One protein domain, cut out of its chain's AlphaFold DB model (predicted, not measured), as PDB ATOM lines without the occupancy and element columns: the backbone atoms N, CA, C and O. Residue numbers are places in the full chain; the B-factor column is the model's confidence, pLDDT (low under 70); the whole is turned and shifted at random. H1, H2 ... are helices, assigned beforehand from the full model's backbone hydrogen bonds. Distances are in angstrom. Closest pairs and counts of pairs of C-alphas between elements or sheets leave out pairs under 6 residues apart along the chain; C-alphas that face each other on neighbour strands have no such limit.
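Overview. This is residues 191 to 249 of the 249 residues of the protein "DUF772 domain-containing protein" of Prolixibacter sp. SD074 (UniProt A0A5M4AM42). The long helix H1 runs along a rod, its first residues meeting the shorter H2 and H3, a helical hairpin near one end; at the other end residues 210 to 216 stick out. The printed part has 59 residues with three named helices, in the order H1, H2, H3, and is all helix. It is loose, radius of gyration of the C-alphas 14.5 A, spans 47 by 17 by 17 A.

Arrangement. H1, residues 191 to 208, and H2, residues 222 to 233, are a hairpin, opposite ways at a shallow tilt of 16 degrees; they only just touch, with 3 pairs of C-alphas within 8 A, closest Asn 195 and Tyr 229 at 7.2 A. With residues 191 to 194 alone, H1 touches H3, residues 240 to 248, closest C-alphas Leu 191 and Ile 247 at 5.9 A. H2 touches H3, closest C-alphas Tyr 229 and Gly 246 at 7.2 A. In H1, H2 and H3 every O i to N i+4 pair is within hydrogen-bond range.

Along the chain. H1 begins at C-alpha 191 (-27.724, 22.065, -28.835) and measures 25.8 A, H2 16.0 A, H3 12.1 A, ending at C-alpha 248 (-34.893, 17.698, -24.044).

Size, cuts and confidence. The printed part has no cut. The H1 to H2 link is long. Residue 249 is under 70 in pLDDT.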
ATOM      1  N   LEU A 191     -26.934  22.161 -27.602       83.88
ATOM      2  CA  LEU A 191     -27.724  22.065 -28.835       83.88
ATOM      3  C   LEU A 191     -26.907  21.686 -30.082       83.88
ATOM      4  O   LEU A 191     -27.376  20.918 -30.922       83.88
ATOM      5  N   LYS A 192     -25.718  22.277 -30.255       85.69
ATOM      6  CA  LYS A 192     -24.820  21.979 -31.379       85.69
ATOM      7  C   LYS A 192     -24.256  20.573 -31.219       85.69
ATOM      8  O   LYS A 192     -24.314  19.814 -32.181       85.69
ATOM      9  N   LEU A 193     -23.804  20.229 -30.011       87.56
ATOM     10  CA  LEU A 193     -23.266  18.909 -29.693       87.56
ATOM     11  C   LEU A 193     -24.292  17.802 -29.970       87.56
ATOM     12  O   LEU A 193     -24.013  16.898 -30.750       87.56
ATOM     13  N   LEU A 194     -25.513  17.929 -29.441       87.88
ATOM     14  CA  LEU A 194     -26.590  16.957 -29.652       87.88
ATOM     15  C   LEU A 194     -26.951  16.787 -31.132       87.88
ATOM     16  O   LEU A 194     -27.169  15.668 -31.595       87.88
ATOM     17  N   ASN A 195     -26.983  17.877 -31.906       89.75
ATOM     18  CA  ASN A 195     -27.244  17.776 -33.341       89.75
ATOM     19  C   ASN A 195     -26.108  17.061 -34.092       89.75
ATOM     20  O   ASN A 195     -26.393  16.315 -35.031       89.75
ATOM     21  N   THR A 196     -24.851  17.281 -33.702       90.12
ATOM     22  CA  THR A 196     -23.701  16.560 -34.265       90.12
ATOM     23  C   THR A 196     -23.775  15.073 -33.921       90.12
ATOM     24  O   THR A 196     -23.694  14.245 -34.825       90.12
ATOM     25  N   SER A 197     -24.034  14.727 -32.655       90.75
ATOM     26  CA  SER A 197     -24.207  13.338 -32.214       90.75
ATOM     27  C   SER A 197     -25.334  12.635 -32.972       90.75
ATOM     28  O   SER A 197     -25.136  11.537 -33.483       90.75
ATOM     29  N   ARG A 198     -26.488  13.296 -33.150       91.06
ATOM     30  CA  ARG A 198     -27.593  12.783 -33.975       91.06
ATOM     31  C   ARG A 198     -27.155  12.509 -35.416       91.06
ATOM     32  O   ARG A 198     -27.455  11.443 -35.942       91.06
ATOM     33  N   GLY A 199     -26.460  13.452 -36.058       92.25
ATOM     34  CA  GLY A 199     -25.980  13.282 -37.436       92.25
ATOM     35  C   GLY A 199     -24.992  12.121 -37.579       92.25
ATOM     36  O   GLY A 199     -25.064  11.362 -38.544       92.25
ATOM     37  N   ASN A 200     -24.123  11.938 -36.584       93.00
ATOM     38  CA  ASN A 200     -23.195  10.812 -36.539       93.00
ATOM     39  C   ASN A 200     -23.925   9.474 -36.376       93.00
ATOM     40  O   ASN A 200     -23.619   8.542 -37.112       93.00
ATOM     41  N   LEU A 201     -24.915   9.387 -35.482       90.94
ATOM     42  CA  LEU A 201     -25.735   8.181 -35.314       90.94
ATOM     43  C   LEU A 201     -26.516   7.840 -36.587       90.94
ATOM     44  O   LEU A 201     -26.539   6.686 -36.999       90.94
ATOM     45  N   GLU A 202     -27.099   8.836 -37.258       90.50
ATOM     46  CA  GLU A 202     -27.775   8.640 -38.547       90.50
ATOM     47  C   GLU A 202     -26.833   8.062 -39.609       90.50
ATOM     48  O   GLU A 202     -27.226   7.148 -40.333       90.50
ATOM     49  N   ARG A 203     -25.588   8.554 -39.665       91.44
ATOM     50  CA  ARG A 203     -24.550   8.043 -40.566       91.44
ATOM     51  C   ARG A 203     -24.130   6.619 -40.208       91.44
ATOM     52  O   ARG A 203     -23.957   5.804 -41.104       91.44
ATOM     53  N   ILE A 204     -23.978   6.311 -38.923       91.25
ATOM     54  CA  ILE A 204     -23.642   4.956 -38.461       91.25
ATOM     55  C   ILE A 204     -24.755   3.979 -38.844       91.25
ATOM     56  O   ILE A 204     -24.465   2.932 -39.409       91.25
ATOM     57  N   ILE A 205     -26.023   4.347 -38.628       88.38
ATOM     58  CA  ILE A 205     -27.174   3.535 -39.048       88.38
ATOM     59  C   ILE A 205     -27.157   3.309 -40.567       88.38
ATOM     60  O   ILE A 205     -27.502   2.224 -41.016       88.38
ATOM     61  N   ASP A 206     -26.755   4.301 -41.369       86.69
ATOM     62  CA  ASP A 206     -26.639   4.137 -42.826       86.69
ATOM     63  C   ASP A 206     -25.539   3.161 -43.242       86.69
ATOM     64  O   ASP A 206     -25.719   2.450 -44.225       86.69
ATOM     65  N   LEU A 207     -24.418   3.154 -42.519       89.81
ATOM     66  CA  LEU A 207     -23.277   2.287 -42.809       89.81
ATOM     67  C   LEU A 207     -23.504   0.849 -42.340       89.81
ATOM     68  O   LEU A 207     -23.094  -0.079 -43.026       89.81
ATOM     69  N   LEU A 208     -24.125   0.677 -41.170       86.81
ATOM     70  CA  LEU A 208     -24.371  -0.638 -40.584       86.81
ATOM     71  C   LEU A 208     -25.562  -1.349 -41.220       86.81
ATOM     72  O   LEU A 208     -25.548  -2.567 -41.289       86.81
ATOM     73  N   TYR A 209     -26.578  -0.607 -41.675       84.56
ATOM     74  CA  TYR A 209     -27.770  -1.213 -42.256       84.56
ATOM     75  C   TYR A 209     -27.465  -1.849 -43.618       84.56
ATOM     76  O   TYR A 209     -27.352  -1.166 -44.642       84.56
ATOM     77  N   LEU A 210     -27.415  -3.177 -43.635       83.50
ATOM     78  CA  LEU A 210     -27.275  -4.000 -44.824       83.50
ATOM     79  C   LEU A 210     -28.651  -4.547 -45.213       83.50
ATOM     80  O   LEU A 210     -29.196  -5.448 -44.578       83.50
ATOM     81  N   ARG A 211     -29.206  -4.026 -46.316       71.62
ATOM     82  CA  ARG A 211     -30.524  -4.425 -46.853       71.62
ATOM     83  C   ARG A 211     -30.757  -5.951 -46.941       71.62
ATOM     84  O   ARG A 211     -31.890  -6.351 -46.692       71.62
ATOM     85  N   PRO A 212     -29.765  -6.800 -47.286       74.50
ATOM     86  CA  PRO A 212     -29.974  -8.248 -47.369       74.50
ATOM     87  C   PRO A 212     -30.099  -8.947 -46.007       74.50
ATOM     88  O   PRO A 212     -30.667 -10.032 -45.953       74.50
ATOM     89  N   ALA A 213     -29.558  -8.360 -44.933       77.56
ATOM     90  CA  ALA A 213     -29.409  -9.012 -43.629       77.56
ATOM     91  C   ALA A 213     -30.344  -8.435 -42.551       77.56
ATOM     92  O   ALA A 213     -30.906  -9.186 -41.761       77.56
ATOM     93  N   ASP A 214     -30.569  -7.117 -42.552       74.81
ATOM     94  CA  ASP A 214     -31.167  -6.406 -41.409       74.81
ATOM     95  C   ASP A 214     -32.669  -6.099 -41.564       74.81
ATOM     96  O   ASP A 214     -33.252  -5.343 -40.782       74.81
ATOM     97  N   GLY A 215     -33.326  -6.644 -42.591       82.12
ATOM     98  CA  GLY A 215     -34.760  -6.439 -42.819       82.12
ATOM     99  C   GLY A 215     -35.115  -4.981 -43.144       82.12
ATOM    100  O   GLY A 215     -34.518  -4.371 -44.031       82.12
ATOM    101  N   THR A 216     -36.121  -4.401 -42.476       80.00
ATOM    102  CA  THR A 216     -36.582  -3.026 -42.755       80.00
ATOM    103  C   THR A 216     -35.830  -1.984 -41.931       80.00
ATOM    104  O   THR A 216     -35.699  -2.086 -40.714       80.00
ATOM    105  N   LYS A 217     -35.346  -0.935 -42.600       82.19
ATOM    106  CA  LYS A 217     -34.603   0.139 -41.942       82.19
ATOM    107  C   LYS A 217     -35.478   0.901 -40.938       82.19
ATOM    108  O   LYS A 217     -36.569   1.342 -41.314       82.19
ATOM    109  N   PRO A 218     -34.974   1.194 -39.724       82.62
ATOM    110  CA  PRO A 218     -35.664   2.067 -38.783       82.62
ATOM    111  C   PRO A 218     -36.003   3.428 -39.403       82.62
ATOM    112  O   PRO A 218     -35.166   4.086 -40.033       82.62
ATOM    113  N   ARG A 219     -37.248   3.877 -39.216       81.56
ATOM    114  CA  ARG A 219     -37.721   5.161 -39.744       81.56
ATOM    115  C   ARG A 219     -36.986   6.315 -39.064       81.56
ATOM    116  O   ARG A 219     -37.156   6.557 -37.875       81.56
ATOM    117  N   THR A 220     -36.232   7.095 -39.836       83.00
ATOM    118  CA  THR A 220     -35.524   8.277 -39.319       83.00
ATOM    119  C   THR A 220     -36.205   9.587 -39.723       83.00
ATOM    120  O   THR A 220     -36.349   9.878 -40.911       83.00
ATOM    121  N   TYR A 221     -36.541  10.443 -38.753       86.62
ATOM    122  CA  TYR A 221     -37.154  11.766 -38.971       86.62
ATOM    123  C   TYR A 221     -36.123  12.882 -39.228       86.62
ATOM    124  O   TYR A 221     -36.230  13.991 -38.699       86.62
ATOM    125  N   ARG A 222     -35.118  12.614 -40.073       88.88
ATOM    126  CA  ARG A 222     -33.935  13.484 -40.266       88.88
ATOM    127  C   ARG A 222     -34.293  14.906 -40.690       88.88
ATOM    128  O   ARG A 222     -33.752  15.881 -40.169       88.88
ATOM    129  N   ARG A 223     -35.249  15.031 -41.620       88.56
ATOM    130  CA  ARG A 223     -35.731  16.324 -42.134       88.56
ATOM    131  C   ARG A 223     -36.401  17.150 -41.033       88.56
ATOM    132  O   ARG A 223     -36.097  18.333 -40.889       88.56
ATOM    133  N   ASN A 224     -37.248  16.517 -40.222       89.62
ATOM    134  CA  ASN A 224     -37.944  17.183 -39.121       89.62
ATOM    135  C   ASN A 224     -36.947  17.606 -38.039       89.62
ATOM    136  O   ASN A 224     -36.919  18.774 -37.658       89.62
ATOM    137  N   ALA A 225     -36.059  16.701 -37.619       88.31
ATOM    138  CA  ALA A 225     -35.028  16.986 -36.624       88.31
ATOM    139  C   ALA A 225     -34.111  18.143 -37.060       88.31
ATOM    140  O   ALA A 225     -33.850  19.068 -36.287       88.31
ATOM    141  N   ARG A 226     -33.687  18.159 -38.333       89.62
ATOM    142  CA  ARG A 226     -32.885  19.256 -38.887       89.62
ATOM    143  C   ARG A 226     -33.647  20.579 -38.895       89.62
ATOM    144  O   ARG A 226     -33.068  21.603 -38.537       89.62
ATOM    145  N   LYS A 227     -34.932  20.568 -39.263       91.38
ATOM    146  CA  LYS A 227     -35.795  21.758 -39.235       91.38
ATOM    147  C   LYS A 227     -35.927  22.313 -37.813       91.38
ATOM    148  O   LYS A 227     -35.726  23.510 -37.614       91.38
ATOM    149  N   HIS A 228     -36.180  21.461 -36.818       88.75
ATOM    150  CA  HIS A 228     -36.256  21.869 -35.411       88.75
ATOM    151  C   HIS A 228     -34.944  22.478 -34.909       88.75
ATOM    152  O   HIS A 228     -34.966  23.553 -34.305       88.75
ATOM    153  N   TYR A 229     -33.806  21.854 -35.226       90.31
ATOM    154  CA  TYR A 229     -32.490  22.395 -34.895       90.31
ATOM    155  C   TYR A 229     -32.256  23.766 -35.540       90.31
ATOM    156  O   TYR A 229     -31.920  24.719 -34.839       90.31
ATOM    157  N   LEU A 230     -32.471  23.901 -36.855       90.81
ATOM    158  CA  LEU A 230     -32.234  25.156 -37.579       90.81
ATOM    159  C   LEU A 230     -33.109  26.300 -37.055       90.81
ATOM    160  O   LEU A 230     -32.615  27.417 -36.900       90.81
ATOM    161  N   ASN A 231     -34.368  26.017 -36.716       90.12
ATOM    162  CA  ASN A 231     -35.292  27.001 -36.151       90.12
ATOM    163  C   ASN A 231     -34.821  27.578 -34.808       90.12
ATOM    164  O   ASN A 231     -35.174  28.706 -34.469       90.12
ATOM    165  N   ILE A 232     -34.054  26.815 -34.024       88.62
ATOM    166  CA  ILE A 232     -33.480  27.274 -32.752       88.62
ATOM    167  C   ILE A 232     -32.091  27.880 -32.984       88.62
ATOM    168  O   ILE A 232     -31.776  28.932 -32.430       88.62
ATOM    169  N   ALA A 233     -31.265  27.244 -33.818       88.19
ATOM    170  CA  ALA A 233     -29.881  27.630 -34.066       88.19
ATOM    171  C   ALA A 233     -29.759  28.995 -34.754       88.19
ATOM    172  O   ALA A 233     -28.897  29.775 -34.356       88.19
ATOM    173  N   LYS A 234     -30.643  29.302 -35.715       88.06
ATOM    174  CA  LYS A 234     -30.644  30.564 -36.477       88.06
ATOM    175  C   LYS A 234     -31.151  31.779 -35.688       88.06
ATOM    176  O   LYS A 234     -31.104  32.895 -36.196       88.06
ATOM    177  N   LYS A 235     -31.654  31.606 -34.460       87.19
ATOM    178  CA  LYS A 235     -32.130  32.737 -33.649       87.19
ATOM    179  C   LYS A 235     -30.960  33.534 -33.078       87.19
ATOM    180  O   LYS A 235     -30.112  32.969 -32.389       87.19
ATOM    181  N   LYS A 236     -30.992  34.857 -33.281       84.06
ATOM    182  CA  LYS A 236     -30.001  35.820 -32.763       84.06
ATOM    183  C   LYS A 236     -29.885  35.796 -31.232       84.06
ATOM    184  O   LYS A 236     -28.786  35.875 -30.702       84.06
ATOM    185  N   LYS A 237     -31.008  35.655 -30.515       84.44
ATOM    186  CA  LYS A 237     -31.061  35.469 -29.054       84.44
ATOM    187  C   LYS A 237     -31.918  34.246 -28.727       84.44
ATOM    188  O   LYS A 237     -33.021  34.104 -29.256       84.44
ATOM    189  N   LYS A 238     -31.415  33.360 -27.865       86.56
ATOM    190  CA  LYS A 238     -32.073  32.104 -27.463       86.56
ATOM    191  C   LYS A 238     -32.434  32.194 -25.983       86.56
ATOM    192  O   LYS A 238     -31.561  32.451 -25.160       86.56
ATOM    193  N   THR A 239     -33.699  31.987 -25.627       88.50
ATOM    194  CA  THR A 239     -34.103  31.998 -24.210       88.50
ATOM    195  C   THR A 239     -33.783  30.662 -23.535       88.50
ATOM    196  O   THR A 239     -33.788  29.616 -24.188       88.50
ATOM    197  N   LYS A 240     -33.576  30.656 -22.208       85.44
ATOM    198  CA  LYS A 240     -33.310  29.424 -21.434       85.44
ATOM    199  C   LYS A 240     -34.378  28.340 -21.668       85.44
ATOM    200  O   LYS A 240     -34.042  27.171 -21.833       85.44
ATOM    201  N   LYS A 241     -35.658  28.726 -21.776       87.50
ATOM    202  CA  LYS A 241     -36.777  27.811 -22.084       87.50
ATOM    203  C   LYS A 241     -36.650  27.181 -23.476       87.50
ATOM    204  O   LYS A 241     -36.895  25.989 -23.630       87.50
ATOM    205  N   GLN A 242     -36.250  27.960 -24.482       85.75
ATOM    206  CA  GLN A 242     -36.047  27.464 -25.849       85.75
ATOM    207  C   GLN A 242     -34.842  26.526 -25.944       85.75
ATOM    208  O   GLN A 242     -34.934  25.507 -26.624       85.75
ATOM    209  N   ILE A 243     -33.750  26.845 -25.241       85.25
ATOM    210  CA  ILE A 243     -32.565  25.983 -25.157       85.25
ATOM    211  C   ILE A 243     -32.932  24.661 -24.479       85.25
ATOM    212  O   ILE A 243     -32.720  23.604 -25.063       85.25
ATOM    213  N   ARG A 244     -33.587  24.710 -23.313       84.69
ATOM    214  CA  ARG A 244     -34.039  23.512 -22.591       84.69
ATOM    215  C   ARG A 244     -34.974  22.646 -23.437       84.69
ATOM    216  O   ARG A 244     -34.829  21.430 -23.426       84.69
ATOM    217  N   ARG A 245     -35.896  23.252 -24.195       85.44
ATOM    218  CA  ARG A 245     -36.773  22.519 -25.122       85.44
ATOM    219  C   ARG A 245     -35.991  21.851 -26.254       85.44
ATOM    220  O   ARG A 245     -36.311  20.734 -26.615       85.44
ATOM    221  N   GLY A 246     -34.978  22.519 -26.805       83.25
ATOM    222  CA  GLY A 246     -34.143  21.938 -27.860       83.25
ATOM    223  C   GLY A 246     -33.203  20.830 -27.374       83.25
ATOM    224  O   GLY A 246     -32.831  19.981 -28.173       83.25
ATOM    225  N   ILE A 247     -32.823  20.837 -26.092       83.38
ATOM    226  CA  ILE A 247     -32.001  19.789 -25.465       83.38
ATOM    227  C   ILE A 247     -32.846  18.569 -25.095       83.38
ATOM    228  O   ILE A 247     -32.393  17.445 -25.264       83.38
ATOM    229  N   ARG A 248     -34.060  18.786 -24.574       77.25
ATOM    230  CA  ARG A 248     -34.893  17.698 -24.044       77.25
ATOM    231  C   ARG A 248     -35.519  16.795 -25.106       77.25
ATOM    232  O   ARG A 248     -35.937  15.719 -24.709       77.25
ATOM    233  N   GLY A 249     -35.489  17.194 -26.384       59.81
ATOM    234  CA  GLY A 249     -36.018  16.398 -27.495       59.81
ATOM    235  C   GLY A 249     -37.530  16.313 -27.453       59.81
ATOM    236  O   GLY A 249     -38.053  15.611 -26.570       59.81
TER     237      GLY A 249